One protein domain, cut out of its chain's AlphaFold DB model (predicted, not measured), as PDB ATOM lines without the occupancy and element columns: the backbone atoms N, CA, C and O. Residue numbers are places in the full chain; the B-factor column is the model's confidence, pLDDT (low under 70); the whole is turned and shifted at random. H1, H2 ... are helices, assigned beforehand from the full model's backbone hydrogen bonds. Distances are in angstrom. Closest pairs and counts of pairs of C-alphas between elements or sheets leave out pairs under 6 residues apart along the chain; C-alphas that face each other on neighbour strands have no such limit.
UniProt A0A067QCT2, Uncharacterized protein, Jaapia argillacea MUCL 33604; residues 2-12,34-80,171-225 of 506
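What this domain is: This is residues 2 to 12, 34 to 80 and 171 to 225 of the 506 residues of an uncharacterized protein of Jaapia argillacea MUCL 33604 (UniProt A0A067QCT2). This is a compact cluster of crossed helices with H5 at its core: H3 and H7 pack across H5 from two sides, and H1 meets the first residues of H5. H6 makes a corner with the first part of H7 and meets H2, while H4 follows H3 at the far end of the body and touches no helix. The printed part has 113 residues with seven named helices, in the order H1 to H7, and no named strand; the class is all helix. The radius of gyration of the C-alphas is 13.5 A, and the outline is rounded, with spans of 39 by 29 by 26 A.

Where its parts are: Find C-alpha 2 at (179.076, 144.798, 145.211); from there H1 runs over residues 2 to 12, 15.0 A from first to last C-alpha. After the first cut, look for H2 at residues 34 to 43, then H3 at residues 48 to 62, 21.4 A long, and H4 at residues 65 to 73. After the second cut, find C-alpha 177 at (170.930, 150.606, 139.888), where H5 begins; it runs to residue 192 over 22.2 A. H6 takes residues 199 to 206. H7 takes residues 210 to 223, 20.1 A, and ends with C-alpha 223 at (159.045, 146.639, 147.010).

How they stand to each other: Start at H5, the hub, which touches three helices. H3 touches it at a steep tilt of 54 degrees, opposite ways; the closest C-alphas, of Ala 54 and Ser 184, are 4.8 A apart. H7 touches H5 about perpendicular, at 80 degrees, closest at the C-alphas of Ala 183 and Glu 217, 5.2 A. H5 touches H1 with residues 177 to 181 alone; the closest C-alphas, of Ile 4 and Pro 177, are 5.9 A apart. Farther out, H7 touches H6 with residues 210 to 214 alone, at 87 degrees, about perpendicular; the closest C-alphas, of Ala 203 and Pro 210, are 5.3 A apart. H2 and H6 only just touch, with 3 pairs of C-alphas within 8 A, the closest being those of Val 40 and Leu 205, 6.8 A. H3 and H4 meet only through their link, and H4 is near H1. H4 and H7 are apart, for instance. In each of the seven helices every O i to N i+4 pair is within hydrogen-bond range.

The domain as a whole: The two C-alphas farthest apart, of Arg 45 and Leu 74, are 40.0 A from each other. Residues 13 to 33 are not printed, with 17.9 A between C-alphas 12 and 34; residues 81 to 170 are not printed, with 11.0 A between C-alphas 80 and 171. Of the links that are printed whole, H5 to H6 is short and the others are tight. The mean pLDDT of the printed part is 84.7; look for values under 70 at residues 2 to 12, 75 to 80, 171 and 195.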
ATOM      1  N   PHE A   2     179.458 146.061 145.881       47.75
ATOM      2  CA  PHE A   2     179.076 144.798 145.211       47.75
ATOM      3  C   PHE A   2     177.568 144.621 144.943       47.75
ATOM      4  O   PHE A   2     177.221 144.167 143.864       47.75
ATOM      5  N   MET A   3     176.676 145.050 145.848       55.72
ATOM      6  CA  MET A   3     175.218 145.076 145.607       55.72
ATOM      7  C   MET A   3     174.832 145.821 144.318       55.72
ATOM      8  O   MET A   3     174.035 145.333 143.526       55.72
ATOM      9  N   ILE A   4     175.435 146.990 144.085       58.75
ATOM     10  CA  ILE A   4     175.152 147.840 142.924       58.75
ATOM     11  C   ILE A   4     175.686 147.171 141.650       58.75
ATOM     12  O   ILE A   4     174.990 147.137 140.642       58.75
ATOM     13  N   PHE A   5     176.879 146.564 141.714       57.47
ATOM     14  CA  PHE A   5     177.415 145.747 140.620       57.47
ATOM     15  C   PHE A   5     176.582 144.489 140.345       57.47
ATOM     16  O   PHE A   5     176.439 144.122 139.188       57.47
ATOM     17  N   TYR A   6     175.988 143.858 141.361       60.72
ATOM     18  CA  TYR A   6     175.100 142.708 141.177       60.72
ATOM     19  C   TYR A   6     173.819 143.104 140.431       60.72
ATOM     20  O   TYR A   6     173.444 142.418 139.489       60.72
ATOM     21  N   VAL A   7     173.210 144.247 140.777       57.62
ATOM     22  CA  VAL A   7     172.053 144.791 140.038       57.62
ATOM     23  C   VAL A   7     172.433 145.161 138.595       57.62
ATOM     24  O   VAL A   7     171.672 144.848 137.681       57.62
ATOM     25  N   ILE A   8     173.627 145.736 138.360       56.44
ATOM     26  CA  ILE A   8     174.167 145.913 136.994       56.44
ATOM     27  C   ILE A   8     174.235 144.551 136.284       56.44
ATOM     28  O   ILE A   8     173.620 144.396 135.234       56.44
ATOM     29  N   GLN A   9     174.906 143.556 136.873       51.84
ATOM     30  CA  GLN A   9     175.103 142.227 136.285       51.84
ATOM     31  C   GLN A   9     173.774 141.573 135.879       51.84
ATOM     32  O   GLN A   9     173.645 141.113 134.747       51.84
ATOM     33  N   THR A  10     172.769 141.586 136.766       52.50
ATOM     34  CA  THR A  10     171.435 141.032 136.482       52.50
ATOM     35  C   THR A  10     170.676 141.821 135.421       52.50
ATOM     36  O   THR A  10     169.908 141.224 134.677       52.50
ATOM     37  N   SER A  11     170.890 143.139 135.317       47.31
ATOM     38  CA  SER A  11     170.295 143.946 134.244       47.31
ATOM     39  C   SER A  11     170.957 143.680 132.884       47.31
ATOM     40  O   SER A  11     170.266 143.611 131.877       47.31
ATOM     41  N   SER A  12     172.276 143.453 132.844       45.12
ATOM     42  CA  SER A  12     173.027 143.223 131.602       45.12
ATOM     43  C   SER A  12     172.894 141.804 131.041       45.12
ATOM     44  O   SER A  12     173.015 141.628 129.836       45.12
ATOM     45  N   LYS A  34     180.741 154.763 140.611       85.44
ATOM     46  CA  LYS A  34     181.482 155.293 141.770       85.44
ATOM     47  C   LYS A  34     181.346 156.816 141.879       85.44
ATOM     48  O   LYS A  34     181.000 157.314 142.942       85.44
ATOM     49  N   GLY A  35     181.566 157.536 140.778       88.25
ATOM     50  CA  GLY A  35     181.412 158.990 140.704       88.25
ATOM     51  C   GLY A  35     179.978 159.438 140.982       88.25
ATOM     52  O   GLY A  35     179.785 160.335 141.789       88.25
ATOM     53  N   PHE A  36     178.974 158.762 140.411       90.56
ATOM     54  CA  PHE A  36     177.559 159.049 140.687       90.56
ATOM     55  C   PHE A  36     177.217 158.907 142.179       90.56
ATOM     56  O   PHE A  36     176.659 159.829 142.766       90.56
ATOM     57  N   VAL A  37     177.599 157.791 142.810       92.00
ATOM     58  CA  VAL A  37     177.365 157.562 144.248       92.00
ATOM     59  C   VAL A  37     178.084 158.611 145.100       92.00
ATOM     60  O   VAL A  37     177.461 159.210 145.973       92.00
ATOM     61  N   HIS A  38     179.367 158.875 144.834       90.75
ATOM     62  CA  HIS A  38     180.137 159.885 145.567       90.75
ATOM     63  C   HIS A  38     179.520 161.287 145.419       90.75
ATOM     64  O   HIS A  38     179.390 162.003 146.408       90.75
ATOM     65  N   GLU A  39     179.109 161.674 144.210       93.12
ATOM     66  CA  GLU A  39     178.580 163.009 143.918       93.12
ATOM     67  C   GLU A  39     177.190 163.241 144.521       93.12
ATOM     68  O   GLU A  39     176.931 164.313 145.074       93.12
ATOM     69  N   VAL A  40     176.316 162.229 144.486       92.69
ATOM     70  CA  VAL A  40     175.004 162.273 145.148       92.69
ATOM     71  C   VAL A  40     175.175 162.440 146.660       92.69
ATOM     72  O   VAL A  40     174.576 163.352 147.233       92.69
ATOM     73  N   LEU A  41     176.028 161.633 147.303       93.75
ATOM     74  CA  LEU A  41     176.289 161.723 148.747       93.75
ATOM     75  C   LEU A  41     176.908 163.079 149.131       93.75
ATOM     76  O   LEU A  41     176.466 163.718 150.085       93.75
ATOM     77  N   ARG A  42     177.880 163.558 148.341       93.12
ATOM     78  CA  ARG A  42     178.563 164.847 148.538       93.12
ATOM     79  C   ARG A  42     177.606 166.033 148.434       93.12
ATOM     80  O   ARG A  42     177.604 166.891 149.314       93.12
ATOM     81  N   ARG A  43     176.788 166.106 147.374       93.88
ATOM     82  CA  ARG A  43     175.875 167.242 147.152       93.88
ATOM     83  C   ARG A  43     174.636 167.213 148.050       93.88
ATOM     84  O   ARG A  43     174.122 168.283 148.356       93.88
ATOM     85  N   SER A  44     174.178 166.037 148.489       92.88
ATOM     86  CA  SER A  44     173.057 165.903 149.439       92.88
ATOM     87  C   SER A  44     173.482 165.839 150.914       92.88
ATOM     88  O   SER A  44     172.631 165.645 151.774       92.88
ATOM     89  N   ARG A  45     174.779 166.024 151.219       92.38
ATOM     90  CA  ARG A  45     175.331 166.061 152.589       92.38
ATOM     91  C   ARG A  45     174.908 164.856 153.446       92.38
ATOM     92  O   ARG A  45     174.596 165.006 154.622       92.38
ATOM     93  N   THR A  46     174.853 163.665 152.847       93.25
ATOM     94  CA  THR A  46     174.265 162.492 153.503       93.25
ATOM     95  C   THR A  46     175.050 162.063 154.742       93.25
ATOM     96  O   THR A  46     176.264 161.868 154.674       93.25
ATOM     97  N   SER A  47     174.349 161.845 155.856       93.75
ATOM     98  CA  SER A  47     174.924 161.289 157.079       93.75
ATOM     99  C   SER A  47     175.341 159.820 156.902       93.75
ATOM    100  O   SER A  47     174.783 159.069 156.092       93.75
ATOM    101  N   GLY A  48     176.316 159.371 157.700       92.50
ATOM    102  CA  GLY A  48     176.772 157.977 157.678       92.50
ATOM    103  C   GLY A  48     175.668 156.975 158.043       92.50
ATOM    104  O   GLY A  48     175.626 155.877 157.488       92.50
ATOM    105  N   CYS A  49     174.743 157.361 158.922       92.94
ATOM    106  CA  CYS A  49     173.612 156.536 159.342       92.94
ATOM    107  C   CYS A  49     172.490 156.469 158.286       92.94
ATOM    108  O   CYS A  49     171.959 155.380 158.065       92.94
ATOM    109  N   VAL A  50     172.196 157.546 157.543       94.31
ATOM    110  CA  VAL A  50     171.306 157.469 156.363       94.31
ATOM    111  C   VAL A  50     171.909 156.579 155.280       94.31
ATOM    112  O   VAL A  50     171.199 155.750 154.712       94.31
ATOM    113  N   LEU A  51     173.218 156.678 155.018       94.75
ATOM    114  CA  LEU A  51     173.890 155.794 154.060       94.75
ATOM    115  C   LEU A  51     173.825 154.319 154.495       94.75
ATOM    116  O   LEU A  51     173.560 153.451 153.663       94.75
ATOM    117  N   GLN A  52     174.021 154.017 155.782       93.69
ATOM    118  CA  GLN A  52     173.851 152.659 156.317       93.69
ATOM    119  C   GLN A  52     172.408 152.157 156.134       93.69
ATOM    120  O   GLN A  52     172.209 151.074 155.586       93.69
ATOM    121  N   THR A  53     171.409 152.967 156.490       94.94
ATOM    122  CA  THR A  53     169.979 152.655 156.309       94.94
ATOM    123  C   THR A  53     169.630 152.396 154.836       94.94
ATOM    124  O   THR A  53     169.013 151.381 154.513       94.94
ATOM    125  N   ALA A  54     170.112 153.236 153.913       95.69
ATOM    126  CA  ALA A  54     169.932 153.051 152.471       95.69
ATOM    127  C   ALA A  54     170.601 151.766 151.942       95.69
ATOM    128  O   ALA A  54     170.061 151.100 151.057       95.69
ATOM    129  N   LEU A  55     171.759 151.378 152.488       93.94
ATOM    130  CA  LEU A  55     172.411 150.107 152.153       93.94
ATOM    131  C   LEU A  55     171.615 148.896 152.670       93.94
ATOM    132  O   LEU A  55     171.529 147.897 151.958       93.94
ATOM    133  N   CYS A  56     170.980 148.993 153.842       93.62
ATOM    134  CA  CYS A  56     170.072 147.960 154.349       93.62
ATOM    135  C   CYS A  56     168.819 147.802 153.470       93.62
ATOM    136  O   CYS A  56     168.394 146.673 153.222       93.62
ATOM    137  N   TYR A  57     168.262 148.891 152.927       95.12
ATOM    138  CA  TYR A  57     167.158 148.814 151.958       95.12
ATOM    139  C   TYR A  57     167.574 148.096 150.665       95.12
ATOM    140  O   TYR A  57     166.847 147.223 150.188       95.12
ATOM    141  N   LEU A  58     168.770 148.391 150.139       93.94
ATOM    142  CA  LEU A  58     169.332 147.695 148.971       93.94
ATOM    143  C   LEU A  58     169.584 146.198 149.230       93.94
ATOM    144  O   LEU A  58     169.447 145.387 148.312       93.94
ATOM    145  N   GLU A  59     169.929 145.810 150.460       92.06
ATOM    146  CA  GLU A  59     170.042 144.400 150.845       92.06
ATOM    147  C   GLU A  59     168.670 143.714 150.940       92.06
ATOM    148  O   GLU A  59     168.506 142.614 150.407       92.06
ATOM    149  N   ALA A  60     167.665 144.369 151.530       91.38
ATOM    150  CA  ALA A  60     166.314 143.822 151.660       91.38
ATOM    151  C   ALA A  60     165.676 143.507 150.292       91.38
ATOM    152  O   ALA A  60     165.209 142.384 150.060       91.38
ATOM    153  N   ILE A  61     165.720 144.456 149.347       91.19
ATOM    154  CA  ILE A  61     165.134 144.269 148.007       91.19
ATOM    155  C   ILE A  61     165.881 143.254 147.139       91.19
ATOM    156  O   ILE A  61     165.294 142.748 146.184       91.19
ATOM    157  N   ARG A  62     167.144 142.908 147.439       87.44
ATOM    158  CA  ARG A  62     167.926 141.946 146.633       87.44
ATOM    159  C   ARG A  62     167.215 140.600 146.483       87.44
ATOM    160  O   ARG A  62     167.333 139.963 145.441       87.44
ATOM    161  N   SER A  63     166.457 140.192 147.500       85.06
ATOM    162  CA  SER A  63     165.622 138.983 147.481       85.06
ATOM    163  C   SER A  63     164.438 139.053 146.498       85.06
ATOM    164  O   SER A  63     163.932 138.017 146.067       85.06
ATOM    165  N   LYS A  64     164.008 140.265 146.127       85.56
ATOM    166  CA  LYS A  64     162.847 140.552 145.270       85.56
ATOM    167  C   LYS A  64     163.226 140.928 143.835       85.56
ATOM    168  O   LYS A  64     162.445 140.640 142.936       85.56
ATOM    169  N   VAL A  65     164.423 141.480 143.595       84.81
ATOM    170  CA  VAL A  65     164.916 141.836 142.243       84.81
ATOM    171  C   VAL A  65     164.724 140.716 141.200       84.81
ATOM    172  O   VAL A  65     164.202 141.026 140.131       84.81
ATOM    173  N   PRO A  66     165.024 139.424 141.468       81.69
ATOM    174  CA  PRO A  66     164.792 138.361 140.483       81.69
ATOM    175  C   PRO A  66     163.319 138.186 140.086       81.69
ATOM    176  O   PRO A  66     163.036 137.856 138.938       81.69
ATOM    177  N   LYS A  67     162.379 138.444 141.009       83.31
ATOM    178  CA  LYS A  67     160.935 138.381 140.733       83.31
ATOM    179  C   LYS A  67     160.485 139.556 139.868       83.31
ATOM    180  O   LYS A  67     159.759 139.338 138.909       83.31
ATOM    181  N   LEU A  68     160.981 140.762 140.150       80.69
ATOM    182  CA  LEU A  68     160.695 141.962 139.352       80.69
ATOM    183  C   LEU A  68     161.163 141.793 137.895       80.69
ATOM    184  O   LEU A  68     160.403 142.065 136.973       80.69
ATOM    185  N   VAL A  69     162.369 141.246 137.686       82.00
ATOM    186  CA  VAL A  69     162.878 140.889 136.345       82.00
ATOM    187  C   VAL A  69     161.997 139.831 135.663       82.00
ATOM    188  O   VAL A  69     161.808 139.878 134.450       82.00
ATOM    189  N   GLN A  70     161.450 138.869 136.412       79.75
ATOM    190  CA  GLN A  70     160.565 137.843 135.854       79.75
ATOM    191  C   GLN A  70     159.183 138.401 135.474       79.75
ATOM    192  O   GLN A  70     158.677 138.048 134.413       79.75
ATOM    193  N   GLN A  71     158.594 139.276 136.292       76.94
ATOM    194  CA  GLN A  71     157.313 139.934 135.997       76.94
ATOM    195  C   GLN A  71     157.415 140.818 134.748       76.94
ATOM    196  O   GLN A  71     156.580 140.724 133.852       76.94
ATOM    197  N   GLU A  72     158.506 141.578 134.617       78.38
ATOM    198  CA  GLU A  72     158.783 142.386 133.425       78.38
ATOM    199  C   GLU A  72     158.895 141.530 132.146       78.38
ATOM    200  O   GLU A  72     158.310 141.876 131.120       78.38
ATOM    201  N   LYS A  73     159.544 140.357 132.219       72.69
ATOM    202  CA  LYS A  73     159.605 139.388 131.102       72.69
ATOM    203  C   LYS A  73     158.268 138.743 130.743       72.69
ATOM    204  O   LYS A  73     158.109 138.284 129.617       72.69
ATOM    205  N   LEU A  74     157.325 138.678 131.681       76.38
ATOM    206  CA  LEU A  74     155.977 138.155 131.444       76.38
ATOM    207  C   LEU A  74     155.041 139.206 130.819       76.38
ATOM    208  O   LEU A  74     153.873 138.912 130.585       76.38
ATOM    209  N   GLY A  75     155.521 140.431 130.575       65.19
ATOM    210  CA  GLY A  75     154.690 141.569 130.167       65.19
ATOM    211  C   GLY A  75     153.896 142.191 131.322       65.19
ATOM    212  O   GLY A  75     153.415 143.312 131.196       65.19
ATOM    213  N   GLU A  76     153.844 141.523 132.477       60.72
ATOM    214  CA  GLU A  76     153.271 141.993 133.743       60.72
ATOM    215  C   GLU A  76     154.241 142.940 134.482       60.72
ATOM    216  O   GLU A  76     154.427 142.887 135.700       60.72
ATOM    217  N   GLY A  77     154.895 143.834 133.735       54.84
ATOM    218  CA  GLY A  77     155.555 144.989 134.331       54.84
ATOM    219  C   GLY A  77     154.503 145.836 135.047       54.84
ATOM    220  O   GLY A  77     153.436 146.081 134.483       54.84
ATOM    221  N   VAL A  78     154.795 146.260 136.283       52.16
ATOM    222  CA  VAL A  78     153.873 147.057 137.112       52.16
ATOM    223  C   VAL A  78     153.378 148.253 136.303       52.16
ATOM    224  O   VAL A  78     154.129 149.195 136.049       52.16
ATOM    225  N   SER A  79     152.116 148.194 135.881       45.00
ATOM    226  CA  SER A  79     151.478 149.317 135.210       45.00
ATOM    227  C   SER A  79     151.348 150.455 136.219       45.00
ATOM    228  O   SER A  79     150.940 150.224 137.355       45.00
ATOM    229  N   ASP A  80     151.709 151.677 135.817       54.25
ATOM    230  CA  ASP A  80     151.336 152.880 136.570       54.25
ATOM    231  C   ASP A  80     149.802 152.983 136.520       54.25
ATOM    232  O   ASP A  80     149.235 153.555 135.582       54.25
ATOM    233  N   LEU A 171     160.132 150.059 131.963       67.56
ATOM    234  CA  LEU A 171     160.866 149.058 132.737       67.56
ATOM    235  C   LEU A 171     161.030 149.531 134.184       67.56
ATOM    236  O   LEU A 171     161.371 150.696 134.434       67.56
ATOM    237  N   SER A 172     160.765 148.637 135.132       77.19
ATOM    238  CA  SER A 172     160.565 149.023 136.525       77.19
ATOM    239  C   SER A 172     161.808 149.749 137.070       77.19
ATOM    240  O   SER A 172     162.940 149.279 136.902       77.19
ATOM    241  N   PRO A 173     161.657 150.915 137.736       85.81
ATOM    242  CA  PRO A 173     162.791 151.804 138.027       85.81
ATOM    243  C   PRO A 173     163.851 151.148 138.924       85.81
ATOM    244  O   PRO A 173     165.013 151.552 138.913       85.81
ATOM    245  N   LEU A 174     163.461 150.098 139.652       86.38
ATOM    246  CA  LEU A 174     164.294 149.279 140.529       86.38
ATOM    247  C   LEU A 174     165.363 148.456 139.794       86.38
ATOM    248  O   LEU A 174     166.336 148.042 140.427       86.38
ATOM    249  N   LEU A 175     165.221 148.251 138.480       86.25
ATOM    250  CA  LEU A 175     166.222 147.580 137.647       86.25
ATOM    251  C   LEU A 175     167.352 148.514 137.204       86.25
ATOM    252  O   LEU A 175     168.405 148.041 136.780       86.25
ATOM    253  N   CYS A 176     167.182 149.834 137.332       88.44
ATOM    254  CA  CYS A 176     168.254 150.788 137.083       88.44
ATOM    255  C   CYS A 176     169.017 151.072 138.390       88.44
ATOM    256  O   CYS A 176     168.549 151.874 139.199       88.44
ATOM    257  N   PRO A 177     170.236 150.533 138.597       89.31
ATOM    258  CA  PRO A 177     170.930 150.606 139.888       89.31
ATOM    259  C   PRO A 177     171.195 152.035 140.390       89.31
ATOM    260  O   PRO A 177     171.336 152.247 141.594       89.31
ATOM    261  N   ARG A 178     171.225 153.028 139.486       91.56
ATOM    262  CA  ARG A 178     171.303 154.460 139.824       91.56
ATOM    263  C   ARG A 178     170.015 154.956 140.494       91.56
ATOM    264  O   ARG A 178     170.089 155.625 141.522       91.56
ATOM    265  N   ARG A 179     168.852 154.606 139.930       93.62
ATOM    266  CA  ARG A 179     167.516 154.949 140.450       93.62
ATOM    267  C   ARG A 179     167.250 154.223 141.762       93.62
ATOM    268  O   ARG A 179     166.839 154.861 142.723       93.62
ATOM    269  N   THR A 180     167.575 152.933 141.836       93.56
ATOM    270  CA  THR A 180     167.415 152.117 143.049       93.56
ATOM    271  C   THR A 180     168.258 152.651 144.208       93.56
ATOM    272  O   THR A 180     167.751 152.787 145.321       93.56
ATOM    273  N   PHE A 181     169.523 153.025 143.957       94.94
ATOM    274  CA  PHE A 181     170.369 153.684 144.961       94.94
ATOM    275  C   PHE A 181     169.790 155.038 145.397       94.94
ATOM    276  O   PHE A 181     169.664 155.284 146.594       94.94
ATOM    277  N   LEU A 182     169.392 155.888 144.443       95.31
ATOM    278  CA  LEU A 182     168.823 157.208 144.722       95.31
ATOM    279  C   LEU A 182     167.536 157.114 145.556       95.31
ATOM    280  O   LEU A 182     167.422 157.792 146.570       95.31
ATOM    281  N   ALA A 183     166.598 156.244 145.180       95.88
ATOM    282  CA  ALA A 183     165.371 156.008 145.938       95.88
ATOM    283  C   ALA A 183     165.658 155.473 147.348       95.88
ATOM    284  O   ALA A 183     165.045 155.933 148.306       95.88
ATOM    285  N   SER A 184     166.626 154.558 147.493       96.00
ATOM    286  CA  SER A 184     167.020 154.027 148.810       96.00
ATOM    287  C   SER A 184     167.562 155.130 149.712       96.00
ATOM    288  O   SER A 184     167.246 155.167 150.898       96.00
ATOM    289  N   LEU A 185     168.336 156.054 149.138       95.94
ATOM    290  CA  LEU A 185     168.870 157.214 149.839       95.94
ATOM    291  C   LEU A 185     167.759 158.188 150.253       95.94
ATOM    292  O   LEU A 185     167.717 158.608 151.404       95.94
ATOM    293  N   ILE A 186     166.823 158.491 149.347       95.88
ATOM    294  CA  ILE A 186     165.712 159.416 149.606       95.88
ATOM    295  C   ILE A 186     164.755 158.854 150.665       95.88
ATOM    296  O   ILE A 186     164.386 159.582 151.584       95.88
ATOM    297  N   LEU A 187     164.384 157.569 150.590       95.88
ATOM    298  CA  LEU A 187     163.562 156.932 151.625       95.88
ATOM    299  C   LEU A 187     164.292 156.876 152.973       95.88
ATOM    300  O   LEU A 187     163.653 157.049 154.007       95.88
ATOM    301  N   ALA A 188     165.616 156.681 152.990       96.00
ATOM    302  CA  ALA A 188     166.397 156.688 154.226       96.00
ATOM    303  C   ALA A 188     166.459 158.092 154.852       96.00
ATOM    304  O   ALA A 188     166.171 158.228 156.039       96.00
ATOM    305  N   SER A 189     166.721 159.138 154.058       94.81
ATOM    306  CA  SER A 189     166.629 160.540 154.495       94.81
ATOM    307  C   SER A 189     165.242 160.872 155.053       94.81
ATOM    308  O   SER A 189     165.139 161.374 156.167       94.81
ATOM    309  N   LYS A 190     164.167 160.532 154.323       93.88
ATOM    310  CA  LYS A 190     162.779 160.792 154.750       93.88
ATOM    311  C   LYS A 190     162.404 160.029 156.026       93.88
ATOM    312  O   LYS A 190     161.735 160.593 156.885       93.88
ATOM    313  N   PHE A 191     162.861 158.785 156.186       93.69
ATOM    314  CA  PHE A 191     162.628 157.984 157.394       93.69
ATOM    315  C   PHE A 191     163.392 158.515 158.618       93.69
ATOM    316  O   PHE A 191     162.855 158.527 159.721       93.69
ATOM    317  N   MET A 192     164.631 158.980 158.426       90.00
ATOM    318  CA  MET A 192     165.475 159.518 159.502       90.00
ATOM    319  C   MET A 192     165.255 161.014 159.779       90.00
ATOM    320  O   MET A 192     165.837 161.538 160.721       90.00
ATOM    321  N   GLN A 193     164.427 161.693 158.977       85.88
ATOM    322  CA  GLN A 193     164.206 163.149 158.975       85.88
ATOM    323  C   GLN A 193     165.457 163.987 158.610       85.88
ATOM    324  O   GLN A 193     165.423 165.218 158.620       85.88
ATOM    325  N   ASP A 194     166.537 163.329 158.184       80.44
ATOM    326  CA  ASP A 194     167.820 163.931 157.818       80.44
ATOM    327  C   ASP A 194     167.722 164.689 156.485       80.44
ATOM    328  O   ASP A 194     167.480 164.093 155.431       80.44
ATOM    329  N   CYS A 195     167.945 166.009 156.536       67.31
ATOM    330  CA  CYS A 195     168.045 166.916 155.382       67.31
ATOM    331  C   CYS A 195     167.025 166.623 154.263       67.31
ATOM    332  O   CYS A 195     167.393 166.437 153.103       67.31
ATOM    333  N   CYS A 196     165.734 166.577 154.613       81.69
ATOM    334  CA  CYS A 196     164.631 166.204 153.720       81.69
ATOM    335  C   CYS A 196     164.397 167.203 152.565       81.69
ATOM    336  O   CYS A 196     163.434 167.969 152.557       81.69
ATOM    337  N   TYR A 197     165.273 167.185 151.558       89.75
ATOM    338  CA  TYR A 197     165.141 168.005 150.359       89.75
ATOM    339  C   TYR A 197     163.885 167.642 149.556       89.75
ATOM    340  O   TYR A 197     163.498 166.476 149.453       89.75
ATOM    341  N   SER A 198     163.272 168.648 148.927       91.81
ATOM    342  CA  SER A 198     162.101 168.453 148.071       91.81
ATOM    343  C   SER A 198     162.431 167.623 146.825       91.81
ATOM    344  O   SER A 198     163.559 167.626 146.324       91.81
ATOM    345  N   ASN A 199     161.424 166.966 146.246       92.44
ATOM    346  CA  ASN A 199     161.598 166.153 145.037       92.44
ATOM    347  C   ASN A 199     162.135 166.971 143.835       92.44
ATOM    348  O   ASN A 199     162.780 166.407 142.953       92.44
ATOM    349  N   ARG A 200     161.955 168.305 143.820       92.56
ATOM    350  CA  ARG A 200     162.579 169.214 142.835       92.56
ATOM    351  C   ARG A 200     164.082 169.417 143.078       92.56
ATOM    352  O   ARG A 200     164.842 169.512 142.122       92.56
ATOM    353  N   ALA A 201     164.530 169.447 144.331       93.75
ATOM    354  CA  ALA A 201     165.954 169.504 144.652       93.75
ATOM    355  C   ALA A 201     166.660 168.171 144.331       93.75
ATOM    356  O   ALA A 201     167.719 168.189 143.709       93.75
ATOM    357  N   TRP A 202     166.042 167.022 144.636       94.06
ATOM    358  CA  TRP A 202     166.558 165.702 144.231       94.06
ATOM    359  C   TRP A 202     166.595 165.506 142.707       94.06
ATOM    360  O   TRP A 202     167.548 164.922 142.187       94.06
ATOM    361  N   ALA A 203     165.620 166.053 141.974       93.12
ATOM    362  CA  ALA A 203     165.651 166.127 140.511       93.12
ATOM    363  C   ALA A 203     166.888 166.896 140.002       93.12
ATOM    364  O   ALA A 203     167.691 166.352 139.242       93.12
ATOM    365  N   ASN A 204     167.120 168.111 140.518       91.75
ATOM    366  CA  ASN A 204     168.295 168.941 140.202       91.75
ATOM    367  C   ASN A 204     169.641 168.328 140.662       91.75
ATOM    368  O   ASN A 204     170.718 168.758 140.232       91.75
ATOM    369  N   LEU A 205     169.606 167.352 141.573       90.38
ATOM    370  CA  LEU A 205     170.779 166.613 142.041       90.38
ATOM    371  C   LEU A 205     171.157 165.470 141.090       90.38
ATOM    372  O   LEU A 205     172.335 165.256 140.820       90.38
ATOM    373  N   SER A 206     170.147 164.741 140.610       89.62
ATOM    374  CA  SER A 206     170.283 163.453 139.917       89.62
ATOM    375  C   SER A 206     170.116 163.516 138.397       89.62
ATOM    376  O   SER A 206     170.454 162.547 137.720       89.62
ATOM    377  N   GLY A 207     169.595 164.623 137.856       89.88
ATOM    378  CA  GLY A 207     169.280 164.759 136.431       89.88
ATOM    379  C   GLY A 207     167.996 164.037 136.002       89.88
ATOM    380  O   GLY A 207     167.802 163.792 134.816       89.88
ATOM    381  N   LEU A 208     167.122 163.675 136.949       89.75
ATOM    382  CA  LEU A 208     165.845 162.999 136.690       89.75
ATOM    383  C   LEU A 208     164.663 163.965 136.888       89.75
ATOM    384  O   LEU A 208     164.724 164.803 137.785       89.75
ATOM    385  N   PRO A 209     163.562 163.862 136.121       90.00
ATOM    386  CA  PRO A 209     162.411 164.747 136.306       90.00
ATOM    387  C   PRO A 209     161.699 164.484 137.655       90.00
ATOM    388  O   PRO A 209     161.616 163.333 138.082       90.00
ATOM    389  N   PRO A 210     161.106 165.497 138.326       92.56
ATOM    390  CA  PRO A 210     160.523 165.328 139.668       92.56
ATOM    391  C   PRO A 210     159.432 164.247 139.785       92.56
ATOM    392  O   PRO A 210     159.323 163.600 140.827       92.56
ATOM    393  N   ARG A 211     158.650 164.010 138.716       91.69
ATOM    394  CA  ARG A 211     157.664 162.911 138.649       91.69
ATOM    395  C   ARG A 211     158.328 161.532 138.766       91.69
ATOM    396  O   ARG A 211     157.803 160.654 139.442       91.69
ATOM    397  N   GLU A 212     159.499 161.370 138.157       92.50
ATOM    398  CA  GLU A 212     160.268 160.123 138.159       92.50
ATOM    399  C   GLU A 212     160.952 159.868 139.507       92.50
ATOM    400  O   GLU A 212     161.021 158.719 139.931       92.50
ATOM    401  N   ILE A 213     161.364 160.918 140.233       94.06
ATOM    402  CA  ILE A 213     161.771 160.791 141.644       94.06
ATOM    403  C   ILE A 213     160.627 160.164 142.460       94.06
ATOM    404  O   ILE A 213     160.834 159.168 143.146       94.06
ATOM    405  N   GLY A 214     159.401 160.686 142.312       94.19
ATOM    406  CA  GLY A 214     158.212 160.145 142.981       94.19
ATOM    407  C   GLY A 214     157.858 158.707 142.572       94.19
ATOM    408  O   GLY A 214     157.458 157.923 143.430       94.19
ATOM    409  N   ARG A 215     158.045 158.330 141.297       93.19
ATOM    410  CA  ARG A 215     157.886 156.934 140.842       93.19
ATOM    411  C   ARG A 215     158.930 156.013 141.482       93.19
ATOM    412  O   ARG A 215     158.572 154.954 141.989       93.19
ATOM    413  N   CYS A 216     160.199 156.424 141.498       94.06
ATOM    414  CA  CYS A 216     161.286 155.652 142.105       94.06
ATOM    415  C   CYS A 216     161.086 155.463 143.621       94.06
ATOM    416  O   CYS A 216     161.346 154.376 144.131       94.06
ATOM    417  N   GLU A 217     160.603 156.492 144.329       94.88
ATOM    418  CA  GLU A 217     160.237 156.406 145.750       94.88
ATOM    419  C   GLU A 217     159.113 155.394 146.002       94.88
ATOM    420  O   GLU A 217     159.291 154.510 146.838       94.88
ATOM    421  N   ARG A 218     157.983 155.499 145.279       94.88
ATOM    422  CA  ARG A 218     156.835 154.590 145.451       94.88
ATOM    423  C   ARG A 218     157.219 153.147 145.162       94.88
ATOM    424  O   ARG A 218     157.171 152.332 146.071       94.88
ATOM    425  N   ALA A 219     157.741 152.874 143.964       93.62
ATOM    426  CA  ALA A 219     158.129 151.525 143.560       93.62
ATOM    427  C   ALA A 219     159.094 150.865 144.562       93.62
ATOM    428  O   ALA A 219     158.981 149.670 144.830       93.62
ATOM    429  N   LEU A 220     160.026 151.629 145.151       94.38
ATOM    430  CA  LEU A 220     160.911 151.101 146.188       94.38
ATOM    431  C   LEU A 220     160.194 150.887 147.528       94.38
ATOM    432  O   LEU A 220     160.446 149.875 148.177       94.38
ATOM    433  N   GLY A 221     159.315 151.803 147.941       95.06
ATOM    434  CA  GLY A 221     158.474 151.644 149.126       95.06
ATOM    435  C   GLY A 221     157.594 150.397 149.035       95.06
ATOM    436  O   GLY A 221     157.628 149.562 149.937       95.06
ATOM    437  N   ASP A 222     156.923 150.199 147.902       93.75
ATOM    438  CA  ASP A 222     156.085 149.031 147.613       93.75
ATOM    439  C   ASP A 222     156.918 147.736 147.597       93.75
ATOM    440  O   ASP A 222     156.581 146.752 148.262       93.75
ATOM    441  N   ALA A 223     158.093 147.751 146.953       92.12
ATOM    442  CA  ALA A 223     159.045 146.639 147.010       92.12
ATOM    443  C   ALA A 223     159.591 146.373 148.430       92.12
ATOM    444  O   ALA A 223     159.981 145.243 148.732       92.12
ATOM    445  N   LEU A 224     159.585 147.357 149.329       93.00
ATOM    446  CA  LEU A 224     159.924 147.211 150.748       93.00
ATOM    447  C   LEU A 224     158.704 146.901 151.640       93.00
ATOM    448  O   LEU A 224     158.875 146.813 152.854       93.00
ATOM    449  N   GLU A 225     157.493 146.730 151.088       93.38
ATOM    450  CA  GLU A 225     156.223 146.640 151.844       93.38
ATOM    451  C   GLU A 225     156.001 147.846 152.791       93.38
ATOM    452  O   GLU A 225     155.315 147.736 153.804       93.38
TER     453      GLU A 225